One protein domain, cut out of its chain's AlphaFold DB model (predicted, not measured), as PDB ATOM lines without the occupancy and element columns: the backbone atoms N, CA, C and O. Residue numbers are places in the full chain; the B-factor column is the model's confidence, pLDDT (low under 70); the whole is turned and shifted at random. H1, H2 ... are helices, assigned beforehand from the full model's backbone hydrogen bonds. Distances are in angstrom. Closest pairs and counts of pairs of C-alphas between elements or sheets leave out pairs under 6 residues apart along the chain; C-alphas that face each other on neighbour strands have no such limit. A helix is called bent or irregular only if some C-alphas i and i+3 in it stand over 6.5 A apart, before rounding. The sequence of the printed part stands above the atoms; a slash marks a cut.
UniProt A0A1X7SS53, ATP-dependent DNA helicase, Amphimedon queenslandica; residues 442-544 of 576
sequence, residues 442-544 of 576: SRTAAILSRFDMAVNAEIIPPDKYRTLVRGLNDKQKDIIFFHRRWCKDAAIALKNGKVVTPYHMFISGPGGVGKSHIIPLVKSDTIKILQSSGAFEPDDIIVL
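Overview. This is residues 442 to 544 of the 576 residues of the protein "ATP-dependent DNA helicase" of Amphimedon queenslandica (UniProt A0A1X7SS53). Two helices, H3 and H4, run side by side the same way as the core, with the short helix H2 packed across the first part of H4 and H1 leading away as an arm, whose residues 442 to 450 stick out free. A long loop, residues 496 to 514, returns from the end of H3 to the beginning of H4, and a tail without a named element, residues 532 to 544, follows H4. The printed part has 103 residues with four named helices, H1, H2, H3 and H4 in chain order, and no named strand; the class is all helix. It is only just loose, close to compact, with a radius of gyration of the C-alphas of 15.5 A and spans of 43 by 39 by 28 A.

Along the chain. Find C-alpha 442 at (246.713, 132.932, 112.545); from there H1 runs 20.0 A through residues 442 to 455. After a short link of 6 residues, look for H2 at residues 462 to 470, 12.4 A long. A tight link of 3 residues leads to H3, residues 474 to 495, the longest helix at 31.4 A; it begins with C-alpha 474 at (217.834, 154.156, 143.885). A long link of 19 residues then leads to H4, residues 515 to 531, 25.4 A long, which ends with C-alpha 531 at (215.432, 136.953, 123.017). H4 is only just irregular: C-alphas 517 and 520 are 6.7 A apart.

Arrangement. Start with H3 and H4, which touch with 17 pairs of C-alphas within 8 A. Their closest C-alphas are those of Ala 491 and Leu 530, 5.4 A apart. They run the same way at a shallow tilt of 21 degrees. Next look at H2, which touches H4, and there H4 takes part with residues 517 to 521 alone. The closest C-alphas of this pair are those of Tyr 465 and Leu 521, 7.2 A apart, and the helices run opposite ways at a steep tilt of 49 degrees. H2 and H3 are close but not clearly touching; their closest C-alphas, of Val 469 and Lys 477, are 7.8 A apart. H1 is apart from H2, H3 and H4. In H1, H2 and H3 every O i to N i+4 pair is within hydrogen-bond range; in H4 10 of 13 are.

Size, cuts and confidence. The two C-alphas farthest apart are those of Ser 442 and Asp 474, at 47.6 A. Leave out residues 442 to 450 and the body spans 41 by 27 by 25 A. The printed part has no cut, and the link from H3 to H4 is the long one. The mean pLDDT of the printed part is 76.2; look for the values under 70 at residues 442 to 459 and 533 to 541.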
ATOM      1  N   SER A 442     246.790 133.256 111.104       45.94
ATOM      2  CA  SER A 442     246.713 132.932 112.545       45.94
ATOM      3  C   SER A 442     246.121 134.076 113.394       45.94
ATOM      4  O   SER A 442     245.384 133.841 114.353       45.94
ATOM      5  N   ARG A 443     246.355 135.340 112.996       43.97
ATOM      6  CA  ARG A 443     245.882 136.542 113.718       43.97
ATOM      7  C   ARG A 443     244.359 136.628 113.802       43.97
ATOM      8  O   ARG A 443     243.815 136.916 114.865       43.97
ATOM      9  N   THR A 444     243.672 136.379 112.690       46.75
ATOM     10  CA  THR A 444     242.210 136.483 112.616       46.75
ATOM     11  C   THR A 444     241.546 135.377 113.427       46.75
ATOM     12  O   THR A 444     240.568 135.643 114.109       46.75
ATOM     13  N   ALA A 445     242.112 134.165 113.438       47.50
ATOM     14  CA  ALA A 445     241.559 133.025 114.168       47.50
ATOM     15  C   ALA A 445     241.586 133.222 115.697       47.50
ATOM     16  O   ALA A 445     240.593 132.950 116.366       47.50
ATOM     17  N   ALA A 446     242.681 133.754 116.253       49.44
ATOM     18  CA  ALA A 446     242.786 134.016 117.692       49.44
ATOM     19  C   ALA A 446     241.888 135.179 118.153       49.44
ATOM     20  O   ALA A 446     241.296 135.127 119.233       49.44
ATOM     21  N   ILE A 447     241.750 136.226 117.328       49.59
ATOM     22  CA  ILE A 447     240.847 137.346 117.623       49.59
ATOM     23  C   ILE A 447     239.385 136.910 117.488       49.59
ATOM     24  O   ILE A 447     238.593 137.238 118.367       49.59
ATOM     25  N   LEU A 448     239.040 136.135 116.454       53.38
ATOM     26  CA  LEU A 448     237.711 135.541 116.288       53.38
ATOM     27  C   LEU A 448     237.371 134.616 117.457       53.38
ATOM     28  O   LEU A 448     236.291 134.739 118.008       53.38
ATOM     29  N   SER A 449     238.313 133.797 117.932       54.69
ATOM     30  CA  SER A 449     238.106 132.958 119.119       54.69
ATOM     31  C   SER A 449     237.818 133.783 120.381       54.69
ATOM     32  O   SER A 449     236.893 133.462 121.123       54.69
ATOM     33  N   ARG A 450     238.542 134.888 120.616       52.69
ATOM     34  CA  ARG A 450     238.249 135.801 121.740       52.69
ATOM     35  C   ARG A 450     236.928 136.551 121.557       52.69
ATOM     36  O   ARG A 450     236.251 136.831 122.545       52.69
ATOM     37  N   PHE A 451     236.569 136.881 120.319       56.88
ATOM     38  CA  PHE A 451     235.285 137.482 119.978       56.88
ATOM     39  C   PHE A 451     234.145 136.496 120.270       56.88
ATOM     40  O   PHE A 451     233.240 136.840 121.022       56.88
ATOM     41  N   ASP A 452     234.262 135.247 119.818       57.06
ATOM     42  CA  ASP A 452     233.318 134.162 120.087       57.06
ATOM     43  C   ASP A 452     233.192 133.883 121.589       57.06
ATOM     44  O   ASP A 452     232.085 133.752 122.099       57.06
ATOM     45  N   MET A 453     234.296 133.870 122.343       56.50
ATOM     46  CA  MET A 453     234.259 133.710 123.805       56.50
ATOM     47  C   MET A 453     233.581 134.891 124.519       56.50
ATOM     48  O   MET A 453     232.847 134.686 125.485       56.50
ATOM     49  N   ALA A 454     233.806 136.131 124.070       54.91
ATOM     50  CA  ALA A 454     233.205 137.323 124.676       54.91
ATOM     51  C   ALA A 454     231.703 137.453 124.358       54.91
ATOM     52  O   ALA A 454     230.916 137.889 125.213       54.91
ATOM     53  N   VAL A 455     231.310 137.052 123.143       56.88
ATOM     54  CA  VAL A 455     229.916 136.974 122.690       56.88
ATOM     55  C   VAL A 455     229.179 135.847 123.421       56.88
ATOM     56  O   VAL A 455     228.093 136.090 123.944       56.88
ATOM     57  N   ASN A 456     229.817 134.684 123.599       55.84
ATOM     58  CA  ASN A 456     229.251 133.512 124.284       55.84
ATOM     59  C   ASN A 456     229.481 133.486 125.806       55.84
ATOM     60  O   ASN A 456     229.259 132.459 126.448       55.84
ATOM     61  N   ALA A 457     229.940 134.586 126.412       59.28
ATOM     62  CA  ALA A 457     230.207 134.624 127.849       59.28
ATOM     63  C   ALA A 457     228.941 134.288 128.661       59.28
ATOM     64  O   ALA A 457     227.891 134.913 128.472       59.28
ATOM     65  N   GLU A 458     229.068 133.324 129.582       59.44
ATOM     66  CA  GLU A 458     227.952 132.721 130.317       59.44
ATOM     67  C   GLU A 458     226.999 133.760 130.930       59.44
ATOM     68  O   GLU A 458     227.389 134.698 131.637       59.44
ATOM     69  N   ILE A 459     225.702 133.566 130.683       66.00
ATOM     70  CA  ILE A 459     224.647 134.407 131.243       66.00
ATOM     71  C   ILE A 459     224.626 134.234 132.765       66.00
ATOM     72  O   ILE A 459     224.567 133.123 133.286       66.00
ATOM     73  N   ILE A 460     224.592 135.356 133.490       75.62
ATOM     74  CA  ILE A 460     224.542 135.376 134.957       75.62
ATOM     75  C   ILE A 460     223.382 134.493 135.465       75.62
ATOM     76  O   ILE A 460     222.223 134.751 135.094       75.62
ATOM     77  N   PRO A 461     223.654 133.521 136.364       79.44
ATOM     78  CA  PRO A 461     222.624 132.671 136.948       79.44
ATOM     79  C   PRO A 461     221.505 133.484 137.620       79.44
ATOM     80  O   PRO A 461     221.779 134.542 138.203       79.44
ATOM     81  N   PRO A 462     220.242 133.008 137.600       75.38
ATOM     82  CA  PRO A 462     219.092 133.756 138.114       75.38
ATOM     83  C   PRO A 462     219.250 134.237 139.561       75.38
ATOM     84  O   PRO A 462     218.837 135.350 139.891       75.38
ATOM     85  N   ASP A 463     219.880 133.434 140.418       81.00
ATOM     86  CA  ASP A 463     220.058 133.763 141.834       81.00
ATOM     87  C   ASP A 463     221.095 134.865 142.043       81.00
ATOM     88  O   ASP A 463     220.857 135.817 142.790       81.00
ATOM     89  N   LYS A 464     222.205 134.813 141.297       82.06
ATOM     90  CA  LYS A 464     223.227 135.866 141.306       82.06
ATOM     91  C   LYS A 464     222.667 137.176 140.745       82.06
ATOM     92  O   LYS A 464     222.888 138.229 141.337       82.06
ATOM     93  N   TYR A 465     221.863 137.117 139.681       83.62
ATOM     94  CA  TYR A 465     221.176 138.290 139.125       83.62
ATOM     95  C   TYR A 465     220.240 138.949 140.153       83.62
ATOM     96  O   TYR A 465     220.298 140.161 140.358       83.62
ATOM     97  N   ARG A 466     219.408 138.165 140.856       81.25
ATOM     98  CA  ARG A 466     218.494 138.689 141.891       81.25
ATOM     99  C   ARG A 466     219.248 139.375 143.029       81.25
ATOM    100  O   ARG A 466     218.791 140.408 143.515       81.25
ATOM    101  N   THR A 467     220.392 138.830 143.434       86.12
ATOM    102  CA  THR A 467     221.255 139.434 144.459       86.12
ATOM    103  C   THR A 467     221.812 140.780 144.003       86.12
ATOM    104  O   THR A 467     221.707 141.757 144.741       86.12
ATOM    105  N   LEU A 468     222.315 140.862 142.766       84.12
ATOM    106  CA  LEU A 468     222.825 142.110 142.186       84.12
ATOM    107  C   LEU A 468     221.734 143.187 142.103       84.12
ATOM    108  O   LEU A 468     221.953 144.315 142.527       84.12
ATOM    109  N   VAL A 469     220.524 142.833 141.649       83.06
ATOM    110  CA  VAL A 469     219.394 143.780 141.569       83.06
ATOM    111  C   VAL A 469     218.972 144.294 142.951       83.06
ATOM    112  O   VAL A 469     218.631 145.468 143.094       83.06
ATOM    113  N   ARG A 470     219.006 143.442 143.985       84.81
ATOM    114  CA  ARG A 470     218.703 143.851 145.370       84.81
ATOM    115  C   ARG A 470     219.757 144.794 145.953       84.81
ATOM    116  O   ARG A 470     219.405 145.616 146.792       84.81
ATOM    117  N   GLY A 471     221.009 144.687 145.507       84.44
ATOM    118  CA  GLY A 471     222.125 145.530 145.946       84.44
ATOM    119  C   GLY A 471     222.186 146.918 145.300       84.44
ATOM    120  O   GLY A 471     223.037 147.719 145.679       84.44
ATOM    121  N   LEU A 472     221.306 147.225 144.338       87.31
ATOM    122  CA  LEU A 472     221.304 148.519 143.652       87.31
ATOM    123  C   LEU A 472     220.777 149.646 144.547       87.31
ATOM    124  O   LEU A 472     219.758 149.501 145.230       87.31
ATOM    125  N   ASN A 473     221.413 150.813 144.458       87.50
ATOM    126  CA  ASN A 473     220.861 152.053 145.006       87.50
ATOM    127  C   ASN A 473     219.752 152.632 144.103       87.50
ATOM    128  O   ASN A 473     219.566 152.188 142.971       87.50
ATOM    129  N   ASP A 474     219.019 153.637 144.587       87.12
ATOM    130  CA  ASP A 474     217.834 154.156 143.885       87.12
ATOM    131  C   ASP A 474     218.160 154.753 142.507       87.12
ATOM    132  O   ASP A 474     217.485 154.447 141.528       87.12
ATOM    133  N   LYS A 475     219.278 155.480 142.374       86.69
ATOM    134  CA  LYS A 475     219.715 156.028 141.074       86.69
ATOM    135  C   LYS A 475     220.147 154.936 140.091       86.69
ATOM    136  O   LYS A 475     219.895 155.039 138.894       86.69
ATOM    137  N   GLN A 476     220.816 153.891 140.575       87.75
ATOM    138  CA  GLN A 476     221.204 152.738 139.759       87.75
ATOM    139  C   GLN A 476     219.973 151.946 139.301       87.75
ATOM    140  O   GLN A 476     219.934 151.488 138.158       87.75
ATOM    141  N   LYS A 477     218.956 151.811 140.164       87.50
ATOM    142  CA  LYS A 477     217.670 151.198 139.806       87.50
ATOM    143  C   LYS A 477     216.991 151.968 138.683       87.50
ATOM    144  O   LYS A 477     216.567 151.330 137.726       87.50
ATOM    145  N   ASP A 478     216.939 153.297 138.753       88.50
ATOM    146  CA  ASP A 478     216.328 154.121 137.702       88.50
ATOM    147  C   ASP A 478     216.983 153.888 136.332       88.50
ATOM    148  O   ASP A 478     216.286 153.713 135.332       88.50
ATOM    149  N   ILE A 479     218.318 153.790 136.290       89.81
ATOM    150  CA  ILE A 479     219.080 153.481 135.068       89.81
ATOM    151  C   ILE A 479     218.707 152.098 134.519       89.81
ATOM    152  O   ILE A 479     218.428 151.956 133.326       89.81
ATOM    153  N   ILE A 480     218.673 151.075 135.380       89.94
ATOM    154  CA  ILE A 480     218.297 149.714 134.976       89.94
ATOM    155  C   ILE A 480     216.844 149.670 134.494       89.94
ATOM    156  O   ILE A 480     216.561 149.081 133.454       89.94
ATOM    157  N   PHE A 481     215.906 150.315 135.191       88.19
ATOM    158  CA  PHE A 481     214.504 150.353 134.775       88.19
ATOM    159  C   PHE A 481     214.303 151.101 133.459       88.19
ATOM    160  O   PHE A 481     213.507 150.650 132.631       88.19
ATOM    161  N   PHE A 482     215.041 152.189 133.235       90.44
ATOM    162  CA  PHE A 482     215.060 152.886 131.953       90.44
ATOM    163  C   PHE A 482     215.517 151.952 130.825       90.44
ATOM    164  O   PHE A 482     214.808 151.803 129.829       90.44
ATOM    165  N   HIS A 483     216.648 151.263 131.007       91.25
ATOM    166  CA  HIS A 483     217.160 150.306 130.025       91.25
ATOM    167  C   HIS A 483     216.164 149.165 129.763       91.25
ATOM    168  O   HIS A 483     215.847 148.867 128.614       91.25
ATOM    169  N   ARG A 484     215.575 148.580 130.815       88.94
ATOM    170  CA  ARG A 484     214.563 147.516 130.684       88.94
ATOM    171  C   ARG A 484     213.316 147.976 129.944       88.94
ATOM    172  O   ARG A 484     212.731 147.186 129.205       88.94
ATOM    173  N   ARG A 485     212.879 149.220 130.158       87.69
ATOM    174  CA  ARG A 485     211.753 149.803 129.419       87.69
ATOM    175  C   ARG A 485     212.086 149.884 127.935       87.69
ATOM    176  O   ARG A 485     211.308 149.383 127.132       87.69
ATOM    177  N   TRP A 486     213.269 150.393 127.598       91.19
ATOM    178  CA  TRP A 486     213.733 150.417 126.216       91.19
ATOM    179  C   TRP A 486     213.812 149.013 125.599       91.19
ATOM    180  O   TRP A 486     213.288 148.815 124.510       91.19
ATOM    181  N   CYS A 487     214.367 148.011 126.295       86.38
ATOM    182  CA  CYS A 487     214.428 146.639 125.774       86.38
ATOM    183  C   CYS A 487     213.037 146.055 125.487       86.38
ATOM    184  O   CYS A 487     212.866 145.341 124.503       86.38
ATOM    185  N   LYS A 488     212.035 146.354 126.326       85.25
ATOM    186  CA  LYS A 488     210.646 145.922 126.097       85.25
ATOM    187  C   LYS A 488     210.038 146.608 124.880       85.25
ATOM    188  O   LYS A 488     209.444 145.934 124.045       85.25
ATOM    189  N   ASP A 489     210.209 147.922 124.773       85.38
ATOM    190  CA  ASP A 489     209.700 148.702 123.644       85.38
ATOM    191  C   ASP A 489     210.371 148.252 122.333       85.38
ATOM    192  O   ASP A 489     209.693 148.061 121.322       85.38
ATOM    193  N   ALA A 490     211.679 147.974 122.371       84.75
ATOM    194  CA  ALA A 490     212.445 147.402 121.268       84.75
ATOM    195  C   ALA A 490     211.950 145.999 120.888       84.75
ATOM    196  O   ALA A 490     211.688 145.752 119.715       84.75
ATOM    197  N   ALA A 491     211.743 145.101 121.855       81.56
ATOM    198  CA  ALA A 491     211.217 143.758 121.601       81.56
ATOM    199  C   ALA A 491     209.816 143.790 120.957       81.56
ATOM    200  O   ALA A 491     209.535 143.020 120.038       81.56
ATOM    201  N   ILE A 492     208.946 144.709 121.392       82.12
ATOM    202  CA  ILE A 492     207.615 144.919 120.799       82.12
ATOM    203  C   ILE A 492     207.730 145.496 119.383       82.12
ATOM    204  O   ILE A 492     206.985 145.080 118.493       82.12
ATOM    205  N   ALA A 493     208.632 146.453 119.154       82.94
ATOM    206  CA  ALA A 493     208.866 147.023 117.832       82.94
ATOM    207  C   ALA A 493     209.365 145.956 116.845       82.94
ATOM    208  O   ALA A 493     208.781 145.814 115.771       82.94
ATOM    209  N   LEU A 494     210.345 145.145 117.258       79.88
ATOM    210  CA  LEU A 494     210.903 144.034 116.480       79.88
ATOM    211  C   LEU A 494     209.840 143.001 116.108       79.88
ATOM    212  O   LEU A 494     209.707 142.653 114.938       79.88
ATOM    213  N   LYS A 495     209.008 142.587 117.074       78.88
ATOM    214  CA  LYS A 495     207.906 141.642 116.833       78.88
ATOM    215  C   LYS A 495     206.894 142.149 115.800       78.88
ATOM    216  O   LYS A 495     206.269 141.359 115.102       78.88
ATOM    217  N   ASN A 496     206.728 143.466 115.704       80.25
ATOM    218  CA  ASN A 496     205.813 144.113 114.766       80.25
ATOM    219  C   ASN A 496     206.507 144.592 113.474       80.25
ATOM    220  O   ASN A 496     205.903 145.361 112.725       80.25
ATOM    221  N   GLY A 497     207.767 144.205 113.231       76.44
ATOM    222  CA  GLY A 497     208.537 144.608 112.048       76.44
ATOM    223  C   GLY A 497     208.841 146.110 111.969       76.44
ATOM    224  O   GLY A 497     209.064 146.641 110.884       76.44
ATOM    225  N   LYS A 498     208.807 146.825 113.100       80.44
ATOM    226  CA  LYS A 498     209.093 148.263 113.180       80.44
ATOM    227  C   LYS A 498     210.560 148.503 113.527       80.44
ATOM    228  O   LYS A 498     211.163 147.755 114.293       80.44
ATOM    229  N   VAL A 499     211.113 149.596 113.002       79.75
ATOM    230  CA  VAL A 499     212.495 150.014 113.275       79.75
ATOM    231  C   VAL A 499     212.654 150.366 114.757       79.75
ATOM    232  O   VAL A 499     211.893 151.168 115.303       79.75
ATOM    233  N   VAL A 500     213.657 149.775 115.408       83.31
ATOM    234  CA  VAL A 500     214.016 150.086 116.797       83.31
ATOM    235  C   VAL A 500     214.789 151.399 116.831       83.31
ATOM    236  O   VAL A 500     215.776 151.565 116.121       83.31
ATOM    237  N   THR A 501     214.367 152.334 117.681       84.25
ATOM    238  CA  THR A 501     215.115 153.581 117.895       84.25
ATOM    239  C   THR A 501     216.211 153.345 118.942       84.25
ATOM    240  O   THR A 501     215.869 153.012 120.082       84.25
ATOM    241  N   PRO A 502     217.508 153.491 118.609       86.69
ATOM    242  CA  PRO A 502     218.592 153.307 119.570       86.69
ATOM    243  C   PRO A 502     218.627 154.458 120.581       86.69
ATOM    244  O   PRO A 502     218.278 155.594 120.257       86.69
ATOM    245  N   TYR A 503     219.091 154.177 121.800       90.38
ATOM    246  CA  TYR A 503     219.389 155.214 122.785       90.38
ATOM    247  C   TYR A 503     220.890 155.257 123.073       90.38
ATOM    248  O   TYR A 503     221.570 154.233 123.078       90.38
ATOM    249  N   HIS A 504     221.388 156.455 123.363       89.00
ATOM    250  CA  HIS A 504     222.756 156.676 123.814       89.00
ATOM    251  C   HIS A 504     222.699 157.236 125.231       89.00
ATOM    252  O   HIS A 504     221.997 158.215 125.487       89.00
ATOM    253  N   MET A 505     223.409 156.605 126.163       86.56
ATOM    254  CA  MET A 505     223.421 157.015 127.563       86.56
ATOM    255  C   MET A 505     224.854 157.167 128.053       86.56
ATOM    256  O   MET A 505     225.658 156.245 127.945       86.56
ATOM    257  N   PHE A 506     225.145 158.324 128.644       88.31
ATOM    258  CA  PHE A 506     226.395 158.581 129.344       88.31
ATOM    259  C   PHE A 506     226.149 158.570 130.852       88.31
ATOM    260  O   PHE A 506     225.402 159.396 131.375       88.31
ATOM    261  N   ILE A 507     226.776 157.625 131.554       84.94
ATOM    262  CA  ILE A 507     226.680 157.496 133.010       84.94
ATOM    263  C   ILE A 507     227.999 157.969 133.616       84.94
ATOM    264  O   ILE A 507     229.040 157.342 133.421       84.94
ATOM    265  N   SER A 508     227.947 159.050 134.392       84.25
ATOM    266  CA  SER A 508     229.109 159.601 135.093       84.25
ATOM    267  C   SER A 508     228.933 159.541 136.608       84.25
ATOM    268  O   SER A 508     227.821 159.512 137.132       84.25
ATOM    269  N   GLY A 509     230.053 159.514 137.324       81.38
ATOM    270  CA  GLY A 509     230.083 159.575 138.779       81.38
ATOM    271  C   GLY A 509     231.498 159.388 139.329       81.38
ATOM    272  O   GLY A 509     232.349 158.828 138.631       81.38
ATOM    273  N   PRO A 510     231.762 159.811 140.575       73.81
ATOM    274  CA  PRO A 510     233.064 159.639 141.217       73.81
ATOM    275  C   PRO A 510     233.467 158.156 141.359       73.81
ATOM    276  O   PRO A 510     232.666 157.241 141.131       73.81
ATOM    277  N   GLY A 511     234.740 157.890 141.661       78.81
ATOM    278  CA  GLY A 511     235.238 156.531 141.916       78.81
ATOM    279  C   GLY A 511     234.466 155.847 143.053       78.81
ATOM    280  O   GLY A 511     234.013 156.512 143.976       78.81
ATOM    281  N   GLY A 512     234.257 154.531 142.966       75.75
ATOM    282  CA  GLY A 512     233.616 153.752 144.038       75.75
ATOM    283  C   GLY A 512     232.080 153.765 144.085       75.75
ATOM    284  O   GLY A 512     231.499 152.972 144.812       75.75
ATOM    285  N   VAL A 513     231.382 154.557 143.261       78.94
ATOM    286  CA  VAL A 513     229.895 154.610 143.259       78.94
ATOM    287  C   VAL A 513     229.199 153.404 142.601       78.94
ATOM    288  O   VAL A 513     228.002 153.443 142.324       78.94
ATOM    289  N   GLY A 514     229.942 152.338 142.288       77.00
ATOM    290  CA  GLY A 514     229.387 151.106 141.721       77.00
ATOM    291  C   GLY A 514     228.972 151.180 140.246       77.00
ATOM    292  O   GLY A 514     228.107 150.420 139.832       77.00
ATOM    293  N   LYS A 515     229.577 152.055 139.423       83.69
ATOM    294  CA  LYS A 515     229.277 152.141 137.971       83.69
ATOM    295  C   LYS A 515     229.440 150.789 137.260       83.69
ATOM    296  O   LYS A 515     228.559 150.373 136.515       83.69
ATOM    297  N   SER A 516     230.520 150.068 137.563       80.00
ATOM    298  CA  SER A 516     230.797 148.740 136.998       80.00
ATOM    299  C   SER A 516     229.806 147.663 137.454       80.00
ATOM    300  O   SER A 516     229.699 146.631 136.806       80.00
ATOM    301  N   HIS A 517     229.045 147.901 138.528       84.19
ATOM    302  CA  HIS A 517     228.033 146.966 139.033       84.19
ATOM    303  C   HIS A 517     226.786 146.900 138.134       84.19
ATOM    304  O   HIS A 517     226.064 145.907 138.137       84.19
ATOM    305  N   ILE A 518     226.541 147.951 137.343       86.50
ATOM    306  CA  ILE A 518     225.379 148.074 136.449       86.50
ATOM    307  C   ILE A 518     225.602 147.293 135.141       86.50
ATOM    308  O   ILE A 518     224.661 146.728 134.588       86.50
ATOM    309  N   ILE A 519     226.847 147.228 134.656       86.94
ATOM    310  CA  ILE A 519     227.213 146.665 133.341       86.94
ATOM    311  C   ILE A 519     226.717 145.214 133.156       86.94
ATOM    312  O   ILE A 519     226.064 144.942 132.145       86.94
ATOM    313  N   PRO A 520     226.928 144.284 134.113       83.62
ATOM    314  CA  PRO A 520     226.493 142.898 133.947       83.62
ATOM    315  C   PRO A 520     224.962 142.755 133.915       83.62
ATOM    316  O   PRO A 520     224.431 141.878 133.231       83.62
ATOM    317  N   LEU A 521     224.239 143.629 134.625       85.88
ATOM    318  CA  LEU A 521     222.773 143.644 134.643       85.88
ATOM    319  C   LEU A 521     222.200 144.114 133.304       85.88
ATOM    320  O   LEU A 521     221.295 143.470 132.783       85.88
ATOM    321  N   VAL A 522     222.775 145.173 132.723       88.62
ATOM    322  CA  VAL A 522     222.409 145.680 131.387       88.62
ATOM    323  C   VAL A 522     222.629 144.604 130.324       88.62
ATOM    324  O   VAL A 522     221.720 144.328 129.542       88.62
ATOM    325  N   LYS A 523     223.786 143.923 130.340       86.38
ATOM    326  CA  LYS A 523     224.055 142.794 129.431       86.38
ATOM    327  C   LYS A 523     222.998 141.696 129.579       86.38
ATOM    328  O   LYS A 523     222.425 141.259 128.585       86.38
ATOM    329  N   SER A 524     222.710 141.272 130.813       83.88
ATOM    330  CA  SER A 524     221.748 140.190 131.062       83.88
ATOM    331  C   SER A 524     220.318 140.561 130.656       83.88
ATOM    332  O   SER A 524     219.625 139.719 130.082       83.88
ATOM    333  N   ASP A 525     219.879 141.794 130.925       86.00
ATOM    334  CA  ASP A 525     218.549 142.281 130.545       86.00
ATOM    335  C   ASP A 525     218.407 142.415 129.027       86.00
ATOM    336  O   ASP A 525     217.378 142.011 128.486       86.00
ATOM    337  N   THR A 526     219.443 142.907 128.341       85.88
ATOM    338  CA  THR A 526     219.461 143.015 126.874       85.88
ATOM    339  C   THR A 526     219.261 141.646 126.230       85.88
ATOM    340  O   THR A 526     218.327 141.477 125.450       85.88
ATOM    341  N   ILE A 527     220.083 140.659 126.611       81.44
ATOM    342  CA  ILE A 527     220.023 139.300 126.054       81.44
ATOM    343  C   ILE A 527     218.649 138.678 126.338       81.44
ATOM    344  O   ILE A 527     217.927 138.325 125.412       81.44
ATOM    345  N   LYS A 528     218.218 138.631 127.608       79.75
ATOM    346  CA  LYS A 528     216.969 137.949 127.998       79.75
ATOM    347  C   LYS A 528     215.714 138.591 127.404       79.75
ATOM    348  O   LYS A 528     214.790 137.883 127.005       79.75
ATOM    349  N   ILE A 529     215.631 139.924 127.394       81.94
ATOM    350  CA  ILE A 529     214.416 140.624 126.955       81.94
ATOM    351  C   ILE A 529     214.329 140.633 125.429       81.94
ATOM    352  O   ILE A 529     213.245 140.400 124.895       81.94
ATOM    353  N   LEU A 530     215.435 140.841 124.711       77.88
ATOM    354  CA  LEU A 530     215.398 140.815 123.248       77.88
ATOM    355  C   LEU A 530     215.195 139.393 122.706       77.88
ATOM    356  O   LEU A 530     214.446 139.242 121.742       77.88
ATOM    357  N   GLN A 531     215.722 138.354 123.368       75.25
ATOM    358  CA  GLN A 531     215.432 136.953 123.017       75.25
ATOM    359  C   GLN A 531     213.928 136.647 123.105       75.25
ATOM    360  O   GLN A 531     213.383 135.915 122.285       75.25
ATOM    361  N   SER A 532     213.212 137.275 124.046       70.00
ATOM    362  CA  SER A 532     211.759 137.096 124.188       70.00
ATOM    363  C   SER A 532     210.921 137.694 123.045       70.00
ATOM    364  O   SER A 532     209.716 137.441 122.977       70.00
ATOM    365  N   SER A 533     211.530 138.467 122.134       66.56
ATOM    366  CA  SER A 533     210.841 139.020 120.959       66.56
ATOM    367  C   SER A 533     210.483 137.956 119.915       66.56
ATOM    368  O   SER A 533     209.528 138.157 119.163       66.56
ATOM    369  N   GLY A 534     211.215 136.831 119.883       60.94
ATOM    370  CA  GLY A 534     211.046 135.754 118.901       60.94
ATOM    371  C   GLY A 534     211.403 136.140 117.460       60.94
ATOM    372  O   GLY A 534     211.107 135.377 116.548       60.94
ATOM    373  N   ALA A 535     211.990 137.324 117.247       58.56
ATOM    374  CA  ALA A 535     212.380 137.834 115.931       58.56
ATOM    375  C   ALA A 535     213.797 137.403 115.499       58.56
ATOM    376  O   ALA A 535     214.167 137.615 114.349       58.56
ATOM    377  N   PHE A 536     214.570 136.819 116.417       59.28
ATOM    378  CA  PHE A 536     215.971 136.428 116.260       59.28
ATOM    379  C   PHE A 536     216.184 135.040 116.874       59.28
ATOM    380  O   PHE A 536     215.500 134.707 117.852       59.28
ATOM    381  N   GLU A 537     217.110 134.240 116.338       56.62
ATOM    382  CA  GLU A 537     217.540 133.010 117.011       56.62
ATOM    383  C   GLU A 537     218.308 133.364 118.305       56.62
ATOM    384  O   GLU A 537     218.835 134.473 118.431       56.62
ATOM    385  N   PRO A 538     218.348 132.478 119.322       53.53
ATOM    386  CA  PRO A 538     218.971 132.777 120.616       53.53
ATOM    387  C   PRO A 538     220.419 133.283 120.525       53.53
ATOM    388  O   PRO A 538     220.819 134.074 121.387       53.53
ATOM    389  N   ASP A 539     221.140 132.869 119.480       56.44
ATOM    390  CA  ASP A 539     222.553 133.162 119.218       56.44
ATOM    391  C   ASP A 539     222.778 134.455 118.401       56.44
ATOM    392  O   ASP A 539     223.904 134.939 118.300       56.44
ATOM    393  N   ASP A 540     221.719 135.080 117.873       62.66
ATOM    394  CA  ASP A 540     221.818 136.280 117.021       62.66
ATOM    395  C   ASP A 540     221.959 137.594 117.819       62.66
ATOM    396  O   ASP A 540     222.303 138.644 117.268       62.66
ATOM    397  N   ILE A 541     221.660 137.586 119.126       68.12
ATOM    398  CA  ILE A 541     221.697 138.802 119.956       68.12
ATOM    399  C   ILE A 541     223.099 139.007 120.525       68.12
ATOM    400  O   ILE A 541     223.459 138.495 121.585       68.12
ATOM    401  N   ILE A 542     223.873 139.839 119.833       71.69
ATOM    402  CA  ILE A 542     225.263 140.136 120.180       71.69
ATOM    403  C   ILE A 542     225.334 141.344 121.123       71.69
ATOM    404  O   ILE A 542     224.942 142.458 120.771       71.69
ATOM    405  N   VAL A 543     225.892 141.142 122.322       79.06
ATOM    406  CA  VAL A 543     226.214 142.227 123.267       79.06
ATOM    407  C   VAL A 543     227.719 142.292 123.492       79.06
ATOM    408  O   VAL A 543     228.299 141.443 124.167       79.06
ATOM    409  N   LEU A 544     228.340 143.351 122.974       82.38
ATOM    410  CA  LEU A 544     229.779 143.573 123.066       82.38
ATOM    411  C   LEU A 544     230.117 144.499 124.243       82.38
ATOM    412  O   LEU A 544     229.675 145.647 124.294       82.38
TER     413      LEU A 544